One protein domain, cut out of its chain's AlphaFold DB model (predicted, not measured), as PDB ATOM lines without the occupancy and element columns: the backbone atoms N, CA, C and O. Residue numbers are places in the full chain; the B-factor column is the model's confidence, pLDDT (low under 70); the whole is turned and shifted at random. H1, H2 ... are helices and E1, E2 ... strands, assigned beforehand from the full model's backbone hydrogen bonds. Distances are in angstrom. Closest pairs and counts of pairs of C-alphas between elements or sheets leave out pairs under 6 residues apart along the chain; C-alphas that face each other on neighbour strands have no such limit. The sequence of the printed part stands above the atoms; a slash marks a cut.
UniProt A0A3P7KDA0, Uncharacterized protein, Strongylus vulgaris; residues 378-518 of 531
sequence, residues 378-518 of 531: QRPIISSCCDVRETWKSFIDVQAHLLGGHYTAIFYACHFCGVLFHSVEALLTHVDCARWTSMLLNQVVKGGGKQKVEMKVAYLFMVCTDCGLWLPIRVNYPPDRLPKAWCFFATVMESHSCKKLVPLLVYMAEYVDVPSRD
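Overview. This is residues 378 to 518 of the 531 residues of an uncharacterized protein of Strongylus vulgaris (UniProt A0A3P7KDA0). A strongly twisted sheet of five strands runs along the long axis, with H1 and H4 packed at one end of it and H2 near its other end, beyond which H3 lies off the sheet. The unnamed opening stretch, residues 378 to 394, lies at the end where H4 is. The printed part has 141 residues, with four named helices and five named strands in the order H1 E1 E2 H2 H3 E3 E4 H4 E5. The sheet's order is E2 E1 E5 E3 E4, mixed, and the class is mixed, helices and strands. The whole is only just loose, close to compact, with a radius of gyration of the C-alphas of 17.6 A, and elongated, with spans of 53 by 32 by 24 A.

Along the chain. Residues 381 to 382 pair with residues 391 to 392, antiparallel, in a pairing too short to be named. H1, residues 395 to 405, begins at C-alpha 395 (9.329, 4.710, 13.894) and is 14.9 A long. E1 is residues 409 to 413, E2 residues 419 to 421 and H2 residues 424 to 428. H3, residues 434 to 446, is 18.1 A long and ends at C-alpha 446 (-28.505, 9.121, 7.146). E3, residues 457 to 464, is 22.9 A long, and E4 is residues 470 to 473. H4, residues 482 to 495, is 19.9 A long. E5, residues 501 to 508, is 22.3 A long and ends at C-alpha 508 (-8.798, 11.086, 5.703).

Arrangement. E5 and E3 are antiparallel at 158 degrees, with N 504 and O 461 2.8 A apart, within hydrogen-bond range. E1 is parallel to E5, with N 411 and O 505 at 2.9 A. The hairpin E1 and E2 has N 421 and O 412 at 2.8 A, and the hairpin E3 and E4 has N 462 and O 471 at 2.8 A. E2, H2 H3, E3, with E1 and E5 between its two strands in the sheet, and E4, H4, E5, with E3 between its two strands, are split strand-helix-strand units, two strands of one sheet that are not neighbours with one or more helices between them along the chain, each with a right-handed crossover. H1 is on the sheet at a height over the sheet of 10.1 A; its closest C-alphas to E4 are those of Phe 395 and Ile 473, 6.4 A. H4 is on the sheet too, with the C-alphas of Leu 471 and Phe 489 the closest to E4, 7.3 A. H1 and H4 are close but not clearly touching, Phe 395 to Trp 486 being their closest C-alphas at 7.5 A, at a steep tilt of 48 degrees. H2 is on the sheet at a height over the sheet of 8.2 A, with the C-alphas of Tyr 412 and Val 424, the closest to E1, 6.2 A apart. H3 is not on the sheet; it is close to but not clearly touching H2, with the C-alphas of Leu 428 and Leu 440 the closest, 7.9 A. In H1, H2, H3 and H4 every O i to N i+4 pair is within hydrogen-bond range.

Size, cuts and confidence. The two C-alphas farthest apart are those of Gly 448 and Ser 495, 53.6 A. The printed part has no cut, and no link is long. The mean pLDDT of the printed part is 88.5, and residues 513 to 518 are under 70.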
ATOM      1  N   GLN A 378      18.528  -2.928  12.757       77.19
ATOM      2  CA  GLN A 378      18.130  -2.325  14.040       77.19
ATOM      3  C   GLN A 378      19.064  -1.194  14.468       77.19
ATOM      4  O   GLN A 378      19.079  -0.799  15.635       77.19
ATOM      5  N   ARG A 379      19.876  -0.680  13.540       87.38
ATOM      6  CA  ARG A 379      20.809   0.383  13.888       87.38
ATOM      7  C   ARG A 379      20.040   1.646  14.296       87.38
ATOM      8  O   ARG A 379      19.076   2.009  13.610       87.38
ATOM      9  N   PRO A 380      20.450   2.298  15.391       92.88
ATOM     10  CA  PRO A 380      19.954   3.616  15.719       92.88
ATOM     11  C   PRO A 380      20.441   4.637  14.686       92.88
ATOM     12  O   PRO A 380      21.552   4.513  14.169       92.88
ATOM     13  N   ILE A 381      19.636   5.661  14.430       93.44
ATOM     14  CA  ILE A 381      19.994   6.798  13.576       93.44
ATOM     15  C   ILE A 381      19.939   8.086  14.379       93.44
ATOM     16  O   ILE A 381      19.060   8.264  15.218       93.44
ATOM     17  N   ILE A 382      20.884   8.983  14.128       92.25
ATOM     18  CA  ILE A 382      20.894  10.304  14.750       92.25
ATOM     19  C   ILE A 382      20.041  11.226  13.885       92.25
ATOM     20  O   ILE A 382      20.283  11.354  12.685       92.25
ATOM     21  N   SER A 383      19.051  11.862  14.503       88.88
ATOM     22  CA  SER A 383      18.230  12.892  13.885       88.88
ATOM     23  C   SER A 383      19.116  13.991  13.309       88.88
ATOM     24  O   SER A 383      19.925  14.603  14.008       88.88
ATOM     25  N   SER A 384      18.938  14.250  12.022       86.12
ATOM     26  CA  SER A 384      19.568  15.350  11.295       86.12
ATOM     27  C   SER A 384      18.560  16.445  10.923       86.12
ATOM     28  O   SER A 384      18.923  17.388  10.223       86.12
ATOM     29  N   CYS A 385      17.306  16.350  11.390       85.12
ATOM     30  CA  CYS A 385      16.271  17.348  11.101       85.12
ATOM     31  C   CYS A 385      16.287  18.558  12.054       85.12
ATOM     32  O   CYS A 385      15.691  19.576  11.722       85.12
ATOM     33  N   CYS A 386      16.957  18.486  13.212       86.50
ATOM     34  CA  CYS A 386      17.107  19.615  14.146       86.50
ATOM     35  C   CYS A 386      18.346  19.480  15.046       86.50
ATOM     36  O   CYS A 386      19.021  18.448  15.058       86.50
ATOM     37  N   ASP A 387      18.605  20.510  15.852       88.69
ATOM     38  CA  ASP A 387      19.761  20.577  16.755       88.69
ATOM     39  C   ASP A 387      19.687  19.616  17.949       88.69
ATOM     40  O   ASP A 387      20.722  19.288  18.528       88.69
ATOM     41  N   VAL A 388      18.496  19.109  18.293       86.06
ATOM     42  CA  VAL A 388      18.307  18.178  19.424       86.06
ATOM     43  C   VAL A 388      19.023  16.838  19.175       86.06
ATOM     44  O   VAL A 388      19.347  16.135  20.129       86.06
ATOM     45  N   ARG A 389      19.338  16.505  17.907       86.56
ATOM     46  CA  ARG A 389      20.137  15.331  17.484       86.56
ATOM     47  C   ARG A 389      19.789  14.040  18.235       86.56
ATOM     48  O   ARG A 389      20.663  13.260  18.618       86.56
ATOM     49  N   GLU A 390      18.497  13.808  18.449       91.31
ATOM     50  CA  GLU A 390      18.024  12.616  19.146       91.31
ATOM     51  C   GLU A 390      18.374  11.351  18.372       91.31
ATOM     52  O   GLU A 390      18.406  11.330  17.144       91.31
ATOM     53  N   THR A 391      18.635  10.274  19.102       95.19
ATOM     54  CA  THR A 391      18.920   8.977  18.498       95.19
ATOM     55  C   THR A 391      17.628   8.172  18.389       95.19
ATOM     56  O   THR A 391      17.100   7.720  19.403       95.19
ATOM     57  N   TRP A 392      17.132   7.963  17.172       95.50
ATOM     58  CA  TRP A 392      15.935   7.169  16.903       95.50
ATOM     59  C   TRP A 392      16.283   5.691  16.737       95.50
ATOM     60  O   TRP A 392      17.229   5.337  16.031       95.50
ATOM     61  N   LYS A 393      15.499   4.816  17.369       94.81
ATOM     62  CA  LYS A 393      15.618   3.351  17.282       94.81
ATOM     63  C   LYS A 393      14.407   2.712  16.606       94.81
ATOM     64  O   LYS A 393      14.470   1.553  16.203       94.81
ATOM     65  N   SER A 394      13.305   3.447  16.509       94.50
ATOM     66  CA  SER A 394      12.039   2.974  15.964       94.50
ATOM     67  C   SER A 394      11.259   4.095  15.278       94.50
ATOM     68  O   SER A 394      11.505   5.278  15.509       94.50
ATOM     69  N   PHE A 395      10.260   3.731  14.467       94.62
ATOM     70  CA  PHE A 395       9.329   4.710  13.894       94.62
ATOM     71  C   PHE A 395       8.512   5.450  14.960       94.62
ATOM     72  O   PHE A 395       8.089   6.569  14.699       94.62
ATOM     73  N   ILE A 396       8.318   4.868  16.149       95.50
ATOM     74  CA  ILE A 396       7.630   5.532  17.265       95.50
ATOM     75  C   ILE A 396       8.458   6.729  17.742       95.50
ATOM     76  O   ILE A 396       7.912   7.817  17.895       95.50
ATOM     77  N   ASP A 397       9.777   6.557  17.879       95.56
ATOM     78  CA  ASP A 397      10.685   7.645  18.267       95.56
ATOM     79  C   ASP A 397      10.653   8.773  17.230       95.56
ATOM     80  O   ASP A 397      10.570   9.947  17.580       95.56
ATOM     81  N   VAL A 398      10.653   8.408  15.942       94.94
ATOM     82  CA  VAL A 398      10.550   9.372  14.838       94.94
ATOM     83  C   VAL A 398       9.225  10.137  14.914       94.94
ATOM     84  O   VAL A 398       9.224  11.361  14.813       94.94
ATOM     85  N   GLN A 399       8.094   9.448  15.105       95.31
ATOM     86  CA  GLN A 399       6.782  10.097  15.219       95.31
ATOM     87  C   GLN A 399       6.721  11.046  16.415       95.31
ATOM     88  O   GLN A 399       6.321  12.197  16.250       95.31
ATOM     89  N   ALA A 400       7.142  10.583  17.594       95.38
ATOM     90  CA  ALA A 400       7.148  11.383  18.813       95.38
ATOM     91  C   ALA A 400       8.017  12.639  18.652       95.38
ATOM     92  O   ALA A 400       7.582  13.737  18.992       95.38
ATOM     93  N   HIS A 401       9.203  12.490  18.057       94.88
ATOM     94  CA  HIS A 401      10.107  13.603  17.794       94.88
ATOM     95  C   HIS A 401       9.509  14.633  16.830       94.88
ATOM     96  O   HIS A 401       9.554  15.830  17.097       94.88
ATOM     97  N   LEU A 402       8.940  14.189  15.705       93.94
ATOM     98  CA  LEU A 402       8.377  15.106  14.712       93.94
ATOM     99  C   LEU A 402       7.144  15.833  15.238       93.94
ATOM    100  O   LEU A 402       7.038  17.040  15.062       93.94
ATOM    101  N   LEU A 403       6.236  15.122  15.904       93.94
ATOM    102  CA  LEU A 403       5.007  15.721  16.420       93.94
ATOM    103  C   LEU A 403       5.258  16.610  17.646       93.94
ATOM    104  O   LEU A 403       4.528  17.576  17.846       93.94
ATOM    105  N   GLY A 404       6.272  16.303  18.459       93.94
ATOM    106  CA  GLY A 404       6.614  17.088  19.647       93.94
ATOM    107  C   GLY A 404       7.591  18.239  19.391       93.94
ATOM    108  O   GLY A 404       7.574  19.222  20.126       93.94
ATOM    109  N   GLY A 405       8.454  18.119  18.377       90.19
ATOM    110  CA  GLY A 405       9.587  19.024  18.166       90.19
ATOM    111  C   GLY A 405       9.561  19.826  16.868       90.19
ATOM    112  O   GLY A 405      10.382  20.729  16.713       90.19
ATOM    113  N   HIS A 406       8.656  19.521  15.932       91.88
ATOM    114  CA  HIS A 406       8.638  20.151  14.610       91.88
ATOM    115  C   HIS A 406       7.262  20.685  14.240       91.88
ATOM    116  O   HIS A 406       6.224  20.107  14.566       91.88
ATOM    117  N   TYR A 407       7.260  21.778  13.477       92.56
ATOM    118  CA  TYR A 407       6.041  22.243  12.832       92.56
ATOM    119  C   TYR A 407       5.568  21.191  11.828       92.56
ATOM    120  O   TYR A 407       6.258  20.896  10.851       92.56
ATOM    121  N   THR A 408       4.388  20.632  12.079       94.75
ATOM    122  CA  THR A 408       3.767  19.621  11.223       94.75
ATOM    123  C   THR A 408       2.703  20.283  10.366       94.75
ATOM    124  O   THR A 408       1.729  20.822  10.889       94.75
ATOM    125  N   ALA A 409       2.877  20.242   9.046       93.50
ATOM    126  CA  ALA A 409       1.859  20.740   8.131       93.50
ATOM    127  C   ALA A 409       0.728  19.711   8.003       93.50
ATOM    128  O   ALA A 409       0.965  18.515   7.818       93.50
ATOM    129  N   ILE A 410      -0.506  20.188   8.128       95.50
ATOM    130  CA  ILE A 410      -1.703  19.353   8.187       95.50
ATOM    131  C   ILE A 410      -2.490  19.519   6.892       95.50
ATOM    132  O   ILE A 410      -2.746  20.637   6.448       95.50
ATOM    133  N   PHE A 411      -2.892  18.396   6.310       95.19
ATOM    134  CA  PHE A 411      -3.725  18.340   5.119       95.19
ATOM    135  C   PHE A 411      -4.875  17.355   5.311       95.19
ATOM    136  O   PHE A 411      -4.791  16.414   6.098       95.19
ATOM    137  N   TYR A 412      -5.931  17.545   4.534       95.12
ATOM    138  CA  TYR A 412      -7.105  16.685   4.488       95.12
ATOM    139  C   TYR A 412      -7.231  16.115   3.085       95.12
ATOM    140  O   TYR A 412      -7.221  16.865   2.117       95.12
ATOM    141  N   ALA A 413      -7.323  14.797   2.956       93.50
ATOM    142  CA  ALA A 413      -7.415  14.131   1.668       93.50
ATOM    143  C   ALA A 413      -8.794  13.536   1.420       93.50
ATOM    144  O   ALA A 413      -9.394  12.894   2.288       93.50
ATOM    145  N   CYS A 414      -9.226  13.625   0.167       93.62
ATOM    146  CA  CYS A 414     -10.251  12.736  -0.344       93.62
ATOM    147  C   CYS A 414      -9.660  11.324  -0.485       93.62
ATOM    148  O   CYS A 414      -8.786  11.093  -1.317       93.62
ATOM    149  N   HIS A 415     -10.149  10.356   0.290       92.19
ATOM    150  CA  HIS A 415      -9.648   8.974   0.241       92.19
ATOM    151  C   HIS A 415     -10.023   8.223  -1.055       92.19
ATOM    152  O   HIS A 415      -9.503   7.138  -1.299       92.19
ATOM    153  N   PHE A 416     -10.892   8.794  -1.902       91.69
ATOM    154  CA  PHE A 416     -11.262   8.217  -3.197       91.69
ATOM    155  C   PHE A 416     -10.349   8.652  -4.344       91.69
ATOM    156  O   PHE A 416      -9.889   7.809  -5.110       91.69
ATOM    157  N   CYS A 417     -10.132   9.960  -4.510       89.31
ATOM    158  CA  CYS A 417      -9.348  10.516  -5.622       89.31
ATOM    159  C   CYS A 417      -7.950  10.973  -5.201       89.31
ATOM    160  O   CYS A 417      -7.135  11.304  -6.060       89.31
ATOM    161  N   GLY A 418      -7.701  11.043  -3.893       87.56
ATOM    162  CA  GLY A 418      -6.423  11.434  -3.348       87.56
ATOM    163  C   GLY A 418      -6.149  12.939  -3.298       87.56
ATOM    164  O   GLY A 418      -5.074  13.349  -2.876       87.56
ATOM    165  N   VAL A 419      -7.056  13.810  -3.730       87.56
ATOM    166  CA  VAL A 419      -6.794  15.260  -3.702       87.56
ATOM    167  C   VAL A 419      -6.638  15.748  -2.256       87.56
ATOM    168  O   VAL A 419      -7.431  15.349  -1.401       87.56
ATOM    169  N   LEU A 420      -5.610  16.565  -1.981       89.19
ATOM    170  CA  LEU A 420      -5.372  17.165  -0.664       89.19
ATOM    171  C   LEU A 420      -5.859  18.605  -0.615       89.19
ATOM    172  O   LEU A 420      -5.717  19.375  -1.564       89.19
ATOM    173  N   PHE A 421      -6.337  18.961   0.563       92.81
ATOM    174  CA  PHE A 421      -6.911  20.240   0.914       92.81
ATOM    175  C   PHE A 421      -6.249  20.740   2.193       92.81
ATOM    176  O   PHE A 421      -5.898  19.956   3.075       92.81
ATOM    177  N   HIS A 422      -6.081  22.053   2.307       92.56
ATOM    178  CA  HIS A 422      -5.485  22.677   3.491       92.56
ATOM    179  C   HIS A 422      -6.473  22.793   4.666       92.56
ATOM    180  O   HIS A 422      -6.074  23.149   5.771       92.56
ATOM    181  N   SER A 423      -7.767  22.535   4.446       94.00
ATOM    182  CA  SER A 423      -8.786  22.543   5.497       94.00
ATOM    183  C   SER A 423      -9.894  21.527   5.222       94.00
ATOM    184  O   SER A 423     -10.067  21.059   4.090       94.00
ATOM    185  N   VAL A 424     -10.649  21.183   6.268       93.62
ATOM    186  CA  VAL A 424     -11.806  20.285   6.158       93.62
ATOM    187  C   VAL A 424     -12.884  20.919   5.288       93.62
ATOM    188  O   VAL A 424     -13.473  20.233   4.463       93.62
ATOM    189  N   GLU A 425     -13.119  22.224   5.418       94.25
ATOM    190  CA  GLU A 425     -14.132  22.954   4.651       94.25
ATOM    191  C   GLU A 425     -13.850  22.863   3.150       94.25
ATOM    192  O   GLU A 425     -14.749  22.546   2.375       94.25
ATOM    193  N   ALA A 426     -12.589  23.048   2.746       93.12
ATOM    194  CA  ALA A 426     -12.190  22.917   1.349       93.12
ATOM    195  C   ALA A 426     -12.404  21.483   0.824       93.12
ATOM    196  O   ALA A 426     -12.916  21.301  -0.282       93.12
ATOM    197  N   LEU A 427     -12.110  20.462   1.639       94.44
ATOM    198  CA  LEU A 427     -12.413  19.068   1.302       94.44
ATOM    199  C   LEU A 427     -13.930  18.809   1.210       94.44
ATOM    200  O   LEU A 427     -14.380  18.092   0.319       94.44
ATOM    201  N   LEU A 428     -14.746  19.390   2.092       93.81
ATOM    202  CA  LEU A 428     -16.208  19.251   2.039       93.81
ATOM    203  C   LEU A 428     -16.802  19.881   0.771       93.81
ATOM    204  O   LEU A 428     -17.815  19.398   0.275       93.81
ATOM    205  N   THR A 429     -16.145  20.895   0.205       94.00
ATOM    206  CA  THR A 429     -16.523  21.505  -1.082       94.00
ATOM    207  C   THR A 429     -15.960  20.783  -2.312       94.00
ATOM    208  O   THR A 429     -16.099  21.274  -3.431       94.00
ATOM    209  N   HIS A 430     -15.314  19.627  -2.143       93.19
ATOM    210  CA  HIS A 430     -14.695  18.897  -3.246       93.19
ATOM    211  C   HIS A 430     -15.727  18.225  -4.169       93.19
ATOM    212  O   HIS A 430     -16.067  17.052  -4.013       93.19
ATOM    213  N   VAL A 431     -16.184  18.968  -5.174       93.69
ATOM    214  CA  VAL A 431     -17.182  18.509  -6.154       93.69
ATOM    215  C   VAL A 431     -16.600  17.652  -7.282       93.69
ATOM    216  O   VAL A 431     -17.317  16.849  -7.871       93.69
ATOM    217  N   ASP A 432     -15.293  17.749  -7.552       93.00
ATOM    218  CA  ASP A 432     -14.664  17.042  -8.681       93.00
ATOM    219  C   ASP A 432     -14.556  15.518  -8.473       93.00
ATOM    220  O   ASP A 432     -14.182  14.781  -9.387       93.00
ATOM    221  N   CYS A 433     -14.881  15.012  -7.279       94.69
ATOM    222  CA  CYS A 433     -14.956  13.581  -7.006       94.69
ATOM    223  C   CYS A 433     -16.400  13.149  -6.738       94.69
ATOM    224  O   CYS A 433     -16.932  13.320  -5.639       94.69
ATOM    225  N   ALA A 434     -17.008  12.490  -7.729       95.56
ATOM    226  CA  ALA A 434     -18.363  11.952  -7.619       95.56
ATOM    227  C   ALA A 434     -18.516  10.998  -6.421       95.56
ATOM    228  O   ALA A 434     -19.468  11.121  -5.658       95.56
ATOM    229  N   ARG A 435     -17.539  10.108  -6.182       95.50
ATOM    230  CA  ARG A 435     -17.559   9.162  -5.046       95.50
ATOM    231  C   ARG A 435     -17.580   9.878  -3.696       95.50
ATOM    232  O   ARG A 435     -18.318   9.477  -2.801       95.50
ATOM    233  N   TRP A 436     -16.793  10.944  -3.566       94.75
ATOM    234  CA  TRP A 436     -16.765  11.771  -2.363       94.75
ATOM    235  C   TRP A 436     -18.098  12.480  -2.148       94.75
ATOM    236  O   TRP A 436     -18.676  12.376  -1.071       94.75
ATOM    237  N   THR A 437     -18.623  13.113  -3.197       95.06
ATOM    238  CA  THR A 437     -19.917  13.805  -3.161       95.06
ATOM    239  C   THR A 437     -21.049  12.848  -2.780       95.06
ATOM    240  O   THR A 437     -21.827  13.146  -1.877       95.06
ATOM    241  N   SER A 438     -21.103  11.656  -3.382       95.06
ATOM    242  CA  SER A 438     -22.086  10.625  -3.028       95.06
ATOM    243  C   SER A 438     -21.949  10.160  -1.577       95.06
ATOM    244  O   SER A 438     -22.954   9.985  -0.894       95.06
ATOM    245  N   MET A 439     -20.722   9.979  -1.075       93.75
ATOM    246  CA  MET A 439     -20.496   9.618   0.327       93.75
ATOM    247  C   MET A 439     -20.981  10.721   1.276       93.75
ATOM    248  O   MET A 439     -21.670  10.415   2.249       93.75
ATOM    249  N   LEU A 440     -20.661  11.985   0.987       92.56
ATOM    250  CA  LEU A 440     -21.127  13.129   1.771       92.56
ATOM    251  C   LEU A 440     -22.655  13.191   1.808       92.56
ATOM    252  O   LEU A 440     -23.227  13.270   2.892       92.56
ATOM    253  N   LEU A 441     -23.316  13.082   0.653       91.56
ATOM    254  CA  LEU A 441     -24.779  13.067   0.566       91.56
ATOM    255  C   LEU A 441     -25.380  11.923   1.390       91.56
ATOM    256  O   LEU A 441     -26.292  12.150   2.180       91.56
ATOM    257  N   ASN A 442     -24.820  10.717   1.284       90.94
ATOM    258  CA  ASN A 442     -25.280   9.567   2.061       90.94
ATOM    259  C   ASN A 442     -25.135   9.781   3.574       90.94
ATOM    260  O   ASN A 442     -26.016   9.370   4.329       90.94
ATOM    261  N   GLN A 443     -24.051  10.413   4.033       87.75
ATOM    262  CA  GLN A 443     -23.875  10.744   5.451       87.75
ATOM    263  C   GLN A 443     -24.850  11.836   5.907       87.75
ATOM    264  O   GLN A 443     -25.435  11.730   6.980       87.75
ATOM    265  N   VAL A 444     -25.089  12.855   5.079       86.75
ATOM    266  CA  VAL A 444     -26.051  13.924   5.382       86.75
ATOM    267  C   VAL A 444     -27.475  13.367   5.492       86.75
ATOM    268  O   VAL A 444     -28.168  13.680   6.460       86.75
ATOM    269  N   VAL A 445     -27.887  12.506   4.554       85.81
ATOM    270  CA  VAL A 445     -29.220  11.876   4.542       85.81
ATOM    271  C   VAL A 445     -29.397  10.951   5.746       85.81
ATOM    272  O   VAL A 445     -30.357  11.103   6.498       85.81
ATOM    273  N   LYS A 446     -28.446  10.039   5.993       85.62
ATOM    274  CA  LYS A 446     -28.505   9.121   7.146       85.62
ATOM    275  C   LYS A 446     -28.465   9.856   8.487       85.62
ATOM    276  O   LYS A 446     -29.045   9.396   9.463       85.62
ATOM    277  N   GLY A 447     -27.779  10.993   8.530       79.19
ATOM    278  CA  GLY A 447     -27.587  11.808   9.719       79.19
ATOM    279  C   GLY A 447     -28.681  12.831  10.012       79.19
ATOM    280  O   GLY A 447     -28.480  13.658  10.905       79.19
ATOM    281  N   GLY A 448     -29.769  12.870   9.232       82.56
ATOM    282  CA  GLY A 448     -30.805  13.901   9.358       82.56
ATOM    283  C   GLY A 448     -30.246  15.328   9.248       82.56
ATOM    284  O   GLY A 448     -30.654  16.217   9.993       82.56
ATOM    285  N   GLY A 449     -29.228  15.532   8.404       77.00
ATOM    286  CA  GLY A 449     -28.566  16.826   8.202       77.00
ATOM    287  C   GLY A 449     -27.559  17.247   9.279       77.00
ATOM    288  O   GLY A 449     -26.935  18.295   9.138       77.00
ATOM    289  N   LYS A 450     -27.367  16.463  10.351       78.06
ATOM    290  CA  LYS A 450     -26.491  16.835  11.483       78.06
ATOM    291  C   LYS A 450     -25.161  16.088  11.533       78.06
ATOM    292  O   LYS A 450     -24.303  16.435  12.347       78.06
ATOM    293  N   GLN A 451     -24.980  15.052  10.718       77.19
ATOM    294  CA  GLN A 451     -23.791  14.214  10.806       77.19
ATOM    295  C   GLN A 451     -22.570  14.940  10.235       77.19
ATOM    296  O   GLN A 451     -22.536  15.328   9.069       77.19
ATOM    297  N   LYS A 452     -21.565  15.139  11.094       83.94
ATOM    298  CA  LYS A 452     -20.263  15.683  10.711       83.94
ATOM    299  C   LYS A 452     -19.397  14.563  10.147       83.94
ATOM    300  O   LYS A 452     -19.392  13.454  10.675       83.94
ATOM    301  N   VAL A 453     -18.641  14.876   9.101       89.19
ATOM    302  CA  VAL A 453     -17.647  13.957   8.541       89.19
ATOM    303  C   VAL A 453     -16.469  13.878   9.503       89.19
ATOM    304  O   VAL A 453     -15.775  14.868   9.730       89.19
ATOM    305  N   GLU A 454     -16.236  12.701  10.070       91.62
ATOM    306  CA  GLU A 454     -15.092  12.447  10.944       91.62
ATOM    307  C   GLU A 454     -13.884  11.970  10.134       91.62
ATOM    308  O   GLU A 454     -13.997  11.082   9.289       91.62
ATOM    309  N   MET A 455     -12.708  12.532  10.421       94.44
ATOM    310  CA  MET A 455     -11.442  12.114   9.814       94.44
ATOM    311  C   MET A 455     -10.818  10.983  10.633       94.44
ATOM    312  O   MET A 455     -10.047  11.230  11.559       94.44
ATOM    313  N   LYS A 456     -11.184   9.735  10.325       94.38
ATOM    314  CA  LYS A 456     -10.823   8.558  11.136       94.38
ATOM    315  C   LYS A 456      -9.382   8.091  10.951       94.38
ATOM    316  O   LYS A 456      -8.880   7.332  11.775       94.38
ATOM    317  N   VAL A 457      -8.728   8.496   9.866       93.06
ATOM    318  CA  VAL A 457      -7.398   8.002   9.496       93.06
ATOM    319  C   VAL A 457      -6.429   9.166   9.374       93.06
ATOM    320  O   VAL A 457      -6.751  10.187   8.774       93.06
ATOM    321  N   ALA A 458      -5.225   8.994   9.920       93.25
ATOM    322  CA  ALA A 458      -4.138   9.952   9.803       93.25
ATOM    323  C   ALA A 458      -2.865   9.249   9.322       93.25
ATOM    324  O   ALA A 458      -2.442   8.236   9.883       93.25
ATOM    325  N   TYR A 459      -2.241   9.799   8.285       91.88
ATOM    326  CA  TYR A 459      -0.971   9.327   7.750       91.88
ATOM    327  C   TYR A 459       0.108  10.375   7.992       91.88
ATOM    328  O   TYR A 459      -0.037  11.518   7.562       91.88
ATOM    329  N   LEU A 460       1.202   9.979   8.644       93.44
ATOM    330  CA  LEU A 460       2.368  10.838   8.818       93.44
ATOM    331  C   LEU A 460       3.404  10.557   7.726       93.44
ATOM    332  O   LEU A 460       3.784   9.409   7.477       93.44
ATOM    333  N   PHE A 461       3.895  11.626   7.118       92.44
ATOM    334  CA  PHE A 461       4.970  11.616   6.142       92.44
ATOM    335  C   PHE A 461       6.060  12.591   6.557       92.44
ATOM    336  O   PHE A 461       5.819  13.562   7.267       92.44
ATOM    337  N   MET A 462       7.260  12.350   6.060       92.19
ATOM    338  CA  MET A 462       8.372  13.281   6.127       92.19
ATOM    339  C   MET A 462       8.785  13.633   4.704       92.19
ATOM    340  O   MET A 462       9.024  12.743   3.884       92.19
ATOM    341  N   VAL A 463       8.822  14.932   4.408       90.31
ATOM    342  CA  VAL A 463       8.961  15.439   3.039       90.31
ATOM    343  C   VAL A 463      10.126  16.393   2.941       90.31
ATOM    344  O   VAL A 463      10.207  17.328   3.726       90.31
ATOM    345  N   CYS A 464      11.005  16.206   1.963       88.88
ATOM    346  CA  CYS A 464      12.027  17.198   1.657       88.88
ATOM    347  C   CYS A 464      11.506  18.207   0.641       88.88
ATOM    348  O   CYS A 464      11.193  17.832  -0.490       88.88
ATOM    349  N   THR A 465      11.489  19.486   1.005       84.06
ATOM    350  CA  THR A 465      11.073  20.552   0.082       84.06
ATOM    351  C   THR A 465      12.106  20.848  -1.007       84.06
ATOM    352  O   THR A 465      11.751  21.423  -2.030       84.06
ATOM    353  N   ASP A 466      13.363  20.419  -0.842       83.12
ATOM    354  CA  ASP A 466      14.414  20.621  -1.852       83.12
ATOM    355  C   ASP A 466      14.410  19.568  -2.962       83.12
ATOM    356  O   ASP A 466      14.588  19.903  -4.131       83.12
ATOM    357  N   CYS A 467      14.272  18.290  -2.605       83.19
ATOM    358  CA  CYS A 467      14.427  17.179  -3.551       83.19
ATOM    359  C   CYS A 467      13.138  16.385  -3.788       83.19
ATOM    360  O   CYS A 467      13.140  15.444  -4.579       83.19
ATOM    361  N   GLY A 468      12.051  16.729  -3.091       80.81
ATOM    362  CA  GLY A 468      10.782  16.008  -3.172       80.81
ATOM    363  C   GLY A 468      10.822  14.611  -2.550       80.81
ATOM    364  O   GLY A 468       9.926  13.810  -2.805       80.81
ATOM    365  N   LEU A 469      11.852  14.288  -1.750       84.00
ATOM    366  CA  LEU A 469      11.908  13.028  -1.010       84.00
ATOM    367  C   LEU A 469      10.655  12.889  -0.151       84.00
ATOM    368  O   LEU A 469      10.291  13.819   0.565       84.00
ATOM    369  N   TRP A 470      10.049  11.706  -0.185       85.88
ATOM    370  CA  TRP A 470       8.813  11.429   0.521       85.88
ATOM    371  C   TRP A 470       8.911  10.106   1.276       85.88
ATOM    372  O   TRP A 470       9.033   9.038   0.674       85.88
ATOM    373  N   LEU A 471       8.897  10.182   2.605       89.25
ATOM    374  CA  LEU A 471       9.068   9.032   3.486       89.25
ATOM    375  C   LEU A 471       7.811   8.822   4.333       89.25
ATOM    376  O   LEU A 471       7.516   9.650   5.195       89.25
ATOM    377  N   PRO A 472       7.061   7.726   4.128       90.62
ATOM    378  CA  PRO A 472       5.952   7.388   5.006       90.62
ATOM    379  C   PRO A 472       6.478   6.934   6.369       90.62
ATOM    380  O   PRO A 472       7.359   6.078   6.451       90.62
ATOM    381  N   ILE A 473       5.889   7.460   7.441       92.25
ATOM    382  CA  ILE A 473       6.224   7.093   8.816       92.25
ATOM    383  C   ILE A 473       5.063   6.284   9.381       92.25
ATOM    384  O   ILE A 473       4.047   6.830   9.813       92.25
ATOM    385  N   ARG A 474       5.211   4.958   9.359       89.12
ATOM    386  CA  ARG A 474       4.191   4.020   9.838       89.12
ATOM    387  C   ARG A 474       4.732   3.214  11.011       89.12
ATOM    388  O   ARG A 474       5.827   2.668  10.939       89.12
ATOM    389  N   VAL A 475       3.930   3.090  12.061       85.44
ATOM    390  CA  VAL A 475       4.240   2.237  13.223       85.44
ATOM    391  C   VAL A 475       3.698   0.816  13.063       85.44
ATOM    392  O   VAL A 475       4.283  -0.130  13.577       85.44
ATOM    393  N   ASN A 476       2.655   0.638  12.247       85.25
ATOM    394  CA  ASN A 476       1.945  -0.635  12.078       85.25
ATOM    395  C   ASN A 476       2.499  -1.482  10.918       85.25
ATOM    396  O   ASN A 476       1.740  -2.030  10.117       85.25
ATOM    397  N   TYR A 477       3.824  -1.562  10.772       81.69
ATOM    398  CA  TYR A 477       4.403  -2.491   9.800       81.69
ATOM    399  C   TYR A 477       4.234  -3.939  10.279       81.69
ATOM    400  O   TYR A 477       4.492  -4.223  11.449       81.69
ATOM    401  N   PRO A 478       3.897  -4.881   9.377       85.81
ATOM    402  CA  PRO A 478       4.034  -6.303   9.662       85.81
ATOM    403  C   PRO A 478       5.455  -6.624  10.166       85.81
ATOM    404  O   PRO A 478       6.420  -6.042   9.650       85.81
ATOM    405  N   PRO A 479       5.619  -7.527  11.150       86.44
ATOM    406  CA  PRO A 479       6.906  -7.771  11.811       86.44
ATOM    407  C   PRO A 479       8.002  -8.258  10.850       86.44
ATOM    408  O   PRO A 479       9.181  -7.988  11.060       86.44
ATOM    409  N   ASP A 480       7.625  -8.916   9.754       88.12
ATOM    410  CA  ASP A 480       8.514  -9.345   8.670       88.12
ATOM    411  C   ASP A 480       9.028  -8.176   7.807       88.12
ATOM    412  O   ASP A 480      10.117  -8.252   7.227       88.12
ATOM    413  N   ARG A 481       8.270  -7.075   7.725       86.44
ATOM    414  CA  ARG A 481       8.583  -5.898   6.897       86.44
ATOM    415  C   ARG A 481       9.213  -4.757   7.679       86.44
ATOM    416  O   ARG A 481       9.999  -4.010   7.096       86.44
ATOM    417  N   LEU A 482       8.904  -4.633   8.969       88.94
ATOM    418  CA  LEU A 482       9.405  -3.560   9.830       88.94
ATOM    419  C   LEU A 482      10.938  -3.384   9.743       88.94
ATOM    420  O   LEU A 482      11.372  -2.257   9.510       88.94
ATOM    421  N   PRO A 483      11.772  -4.444   9.802       89.88
ATOM    422  CA  PRO A 483      13.227  -4.282   9.742       89.88
ATOM    423  C   PRO A 483      13.719  -3.760   8.384       89.88
ATOM    424  O   PRO A 483      14.689  -3.009   8.314       89.88
ATOM    425  N   LYS A 484      13.051  -4.146   7.287       89.19
ATOM    426  CA  LYS A 484      13.377  -3.659   5.936       89.19
ATOM    427  C   LYS A 484      12.975  -2.195   5.773       89.19
ATOM    428  O   LYS A 484      13.768  -1.406   5.270       89.19
ATOM    429  N   ALA A 485      11.776  -1.837   6.234       89.44
ATOM    430  CA  ALA A 485      11.283  -0.463   6.205       89.44
ATOM    431  C   ALA A 485      12.166   0.470   7.047       89.44
ATOM    432  O   ALA A 485      12.532   1.545   6.577       89.44
ATOM    433  N   TRP A 486      12.566   0.033   8.245       93.19
ATOM    434  CA  TRP A 486      13.483   0.783   9.101       93.19
ATOM    435  C   TRP A 486      14.856   0.963   8.455       93.19
ATOM    436  O   TRP A 486      15.358   2.078   8.395       93.19
ATOM    437  N   CYS A 487      15.446  -0.107   7.913       91.19
ATOM    438  CA  CYS A 487      16.746  -0.029   7.245       91.19
ATOM    439  C   CYS A 487      16.723   0.952   6.059       91.19
ATOM    440  O   CYS A 487      17.642   1.759   5.906       91.19
ATOM    441  N   PHE A 488      15.651   0.923   5.258       90.25
ATOM    442  CA  PHE A 488      15.442   1.882   4.175       90.25
ATOM    443  C   PHE A 488      15.354   3.315   4.711       90.25
ATOM    444  O   PHE A 488      16.126   4.169   4.284       90.25
ATOM    445  N   PHE A 489      14.480   3.561   5.692       92.62
ATOM    446  CA  PHE A 489      14.320   4.875   6.316       92.62
ATOM    447  C   PHE A 489      15.649   5.408   6.871       92.62
ATOM    448  O   PHE A 489      16.067   6.508   6.523       92.62
ATOM    449  N   ALA A 490      16.357   4.593   7.651       91.69
ATOM    450  CA  ALA A 490      17.654   4.923   8.230       91.69
ATOM    451  C   ALA A 490      18.691   5.308   7.170       91.69
ATOM    452  O   ALA A 490      19.375   6.318   7.299       91.69
ATOM    453  N   THR A 491      18.776   4.529   6.093       90.25
ATOM    454  CA  THR A 491      19.713   4.787   4.991       90.25
ATOM    455  C   THR A 491      19.394   6.097   4.275       90.25
ATOM    456  O   THR A 491      20.300   6.863   3.942       90.25
ATOM    457  N   VAL A 492      18.110   6.393   4.064       89.94
ATOM    458  CA  VAL A 492      17.703   7.665   3.463       89.94
ATOM    459  C   VAL A 492      18.036   8.837   4.389       89.94
ATOM    460  O   VAL A 492      18.595   9.825   3.928       89.94
ATOM    461  N   MET A 493      17.774   8.722   5.691       89.88
ATOM    462  CA  MET A 493      18.061   9.793   6.655       89.88
ATOM    463  C   MET A 493      19.558  10.080   6.822       89.88
ATOM    464  O   MET A 493      19.941  11.229   7.020       89.88
ATOM    465  N   GLU A 494      20.412   9.062   6.702       88.50
ATOM    466  CA  GLU A 494      21.873   9.224   6.728       88.50
ATOM    467  C   GLU A 494      22.426   9.858   5.446       88.50
ATOM    468  O   GLU A 494      23.411  10.593   5.489       88.50
ATOM    469  N   SER A 495      21.814   9.561   4.297       87.88
ATOM    470  CA  SER A 495      22.264  10.056   2.989       87.88
ATOM    471  C   SER A 495      21.656  11.405   2.603       87.88
ATOM    472  O   SER A 495      22.115  12.042   1.653       87.88
ATOM    473  N   HIS A 496      20.639  11.860   3.329       87.50
ATOM    474  CA  HIS A 496      19.936  13.100   3.062       87.50
ATOM    475  C   HIS A 496      20.333  14.187   4.075       87.50
ATOM    476  O   HIS A 496      20.431  13.938   5.272       87.50
ATOM    477  N   SER A 497      20.538  15.429   3.616       80.25
ATOM    478  CA  SER A 497      21.016  16.531   4.477       80.25
ATOM    479  C   SER A 497      20.012  16.955   5.553       80.25
ATOM    480  O   SER A 497      20.380  17.644   6.499       80.25
ATOM    481  N   CYS A 498      18.749  16.558   5.391       74.62
ATOM    482  CA  CYS A 498      17.648  16.687   6.347       74.62
ATOM    483  C   CYS A 498      17.276  18.110   6.803       74.62
ATOM    484  O   CYS A 498      16.290  18.279   7.513       74.62
ATOM    485  N   LYS A 499      17.975  19.143   6.314       81.25
ATOM    486  CA  LYS A 499      17.764  20.554   6.682       81.25
ATOM    487  C   LYS A 499      16.403  21.121   6.279       81.25
ATOM    488  O   LYS A 499      15.959  22.091   6.877       81.25
ATOM    489  N   LYS A 500      15.773  20.562   5.244       85.25
ATOM    490  CA  LYS A 500      14.483  21.033   4.717       85.25
ATOM    491  C   LYS A 500      13.410  19.953   4.742       85.25
ATOM    492  O   LYS A 500      12.626  19.812   3.803       85.25
ATOM    493  N   LEU A 501      13.437  19.137   5.792       89.12
ATOM    494  CA  LEU A 501      12.406  18.141   6.025       89.12
ATOM    495  C   LEU A 501      11.232  18.766   6.763       89.12
ATOM    496  O   LEU A 501      11.402  19.375   7.813       89.12
ATOM    497  N   VAL A 502      10.045  18.569   6.212       91.50
ATOM    498  CA  VAL A 502       8.779  19.009   6.783       91.50
ATOM    499  C   VAL A 502       7.950  17.764   7.089       91.50
ATOM    500  O   VAL A 502       7.697  16.962   6.179       91.50
ATOM    501  N   PRO A 503       7.540  17.551   8.350       94.25
ATOM    502  CA  PRO A 503       6.552  16.538   8.662       94.25
ATOM    503  C   PRO A 503       5.186  16.964   8.116       94.25
ATOM    504  O   PRO A 503       4.751  18.100   8.298       94.25
ATOM    505  N   LEU A 504       4.513  16.036   7.438       94.56
ATOM    506  CA  LEU A 504       3.168  16.208   6.904       94.56
ATOM    507  C   LEU A 504       2.220  15.196   7.526       94.56
ATOM    508  O   LEU A 504       2.466  13.994   7.454       94.56
ATOM    509  N   LEU A 505       1.107  15.679   8.067       95.00
ATOM    510  CA  LEU A 505       0.029  14.853   8.582       95.00
ATOM    511  C   LEU A 505      -1.180  14.967   7.658       95.00
ATOM    512  O   LEU A 505      -1.732  16.047   7.469       95.00
ATOM    513  N   VAL A 506      -1.574  13.847   7.060       94.56
ATOM    514  CA  VAL A 506      -2.684  13.784   6.112       94.56
ATOM    515  C   VAL A 506      -3.846  13.034   6.742       94.56
ATOM    516  O   VAL A 506      -3.754  11.829   6.982       94.56
ATOM    517  N   TYR A 507      -4.941  13.745   6.976       95.94
ATOM    518  CA  TYR A 507      -6.185  13.215   7.513       95.94
ATOM    519  C   TYR A 507      -7.132  12.764   6.406       95.94
ATOM    520  O   TYR A 507      -7.252  13.417   5.373       95.94
ATOM    521  N   MET A 508      -7.829  11.659   6.631       94.75
ATOM    522  CA  MET A 508      -8.798  11.086   5.703       94.75
ATOM    523  C   MET A 508      -9.994  10.519   6.467       94.75
ATOM    524  O   MET A 508      -9.853  10.036   7.592       94.75
ATOM    525  N   ALA A 509     -11.175  10.564   5.845       94.12
ATOM    526  CA  ALA A 509     -12.405  10.037   6.441       94.12
ATOM    527  C   ALA A 509     -12.357   8.513   6.639       94.12
ATOM    528  O   ALA A 509     -12.786   8.001   7.670       94.12
ATOM    529  N   GLU A 510     -11.788   7.802   5.668       92.81
ATOM    530  CA  GLU A 510     -11.641   6.349   5.674       92.81
ATOM    531  C   GLU A 510     -10.244   5.962   5.185       92.81
ATOM    532  O   GLU A 510      -9.492   6.794   4.665       92.81
ATOM    533  N   TYR A 511      -9.881   4.693   5.374       87.00
ATOM    534  CA  TYR A 511      -8.649   4.163   4.806       87.00
ATOM    535  C   TYR A 511      -8.740   4.248   3.286       87.00
ATOM    536  O   TYR A 511      -9.749   3.864   2.696       87.00
ATOM    537  N   VAL A 512      -7.675   4.728   2.641       80.81
ATOM    538  CA  VAL A 512      -7.574   4.568   1.191       80.81
ATOM    539  C   VAL A 512      -7.516   3.076   0.938       80.81
ATOM    540  O   VAL A 512      -6.624   2.394   1.452       80.81
ATOM    541  N   ASP A 513      -8.465   2.591   0.151       67.19
ATOM    542  CA  ASP A 513      -8.452   1.229  -0.350       67.19
ATOM    543  C   ASP A 513      -7.359   1.172  -1.417       67.19
ATOM    544  O   ASP A 513      -7.586   1.347  -2.611       67.19
ATOM    545  N   VAL A 514      -6.112   1.129  -0.948       56.56
ATOM    546  CA  VAL A 514      -4.935   1.131  -1.799       56.56
ATOM    547  C   VAL A 514      -4.913  -0.247  -2.464       56.56
ATOM    548  O   VAL A 514      -4.635  -1.230  -1.774       56.56
ATOM    549  N   PRO A 515      -5.189  -0.356  -3.779       40.25
ATOM    550  CA  PRO A 515      -5.493  -1.637  -4.421       40.25
ATOM    551  C   PRO A 515      -4.292  -2.594  -4.487       40.25
ATOM    552  O   PRO A 515      -4.416  -3.721  -4.958       40.25
ATOM    553  N   SER A 516      -3.121  -2.191  -3.988       45.25
ATOM    554  CA  SER A 516      -2.003  -3.099  -3.782       45.25
ATOM    555  C   SER A 516      -1.197  -2.741  -2.538       45.25
ATOM    556  O   SER A 516      -1.035  -1.581  -2.155       45.25
ATOM    557  N   ARG A 517      -0.609  -3.777  -1.936       45.28
ATOM    558  CA  ARG A 517       0.297  -3.709  -0.777       45.28
ATOM    559  C   ARG A 517       1.549  -2.843  -1.023       45.28
ATOM    560  O   ARG A 517       2.264  -2.549  -0.064       45.28
ATOM    561  N   ASP A 518       1.776  -2.455  -2.280       45.72
ATOM    562  CA  ASP A 518       2.925  -1.699  -2.775       45.72
ATOM    563  C   ASP A 518       2.540  -0.337  -3.364       45.72
ATOM    564  O   ASP A 518       3.429   0.401  -3.798       45.72
TER     565      ASP A 518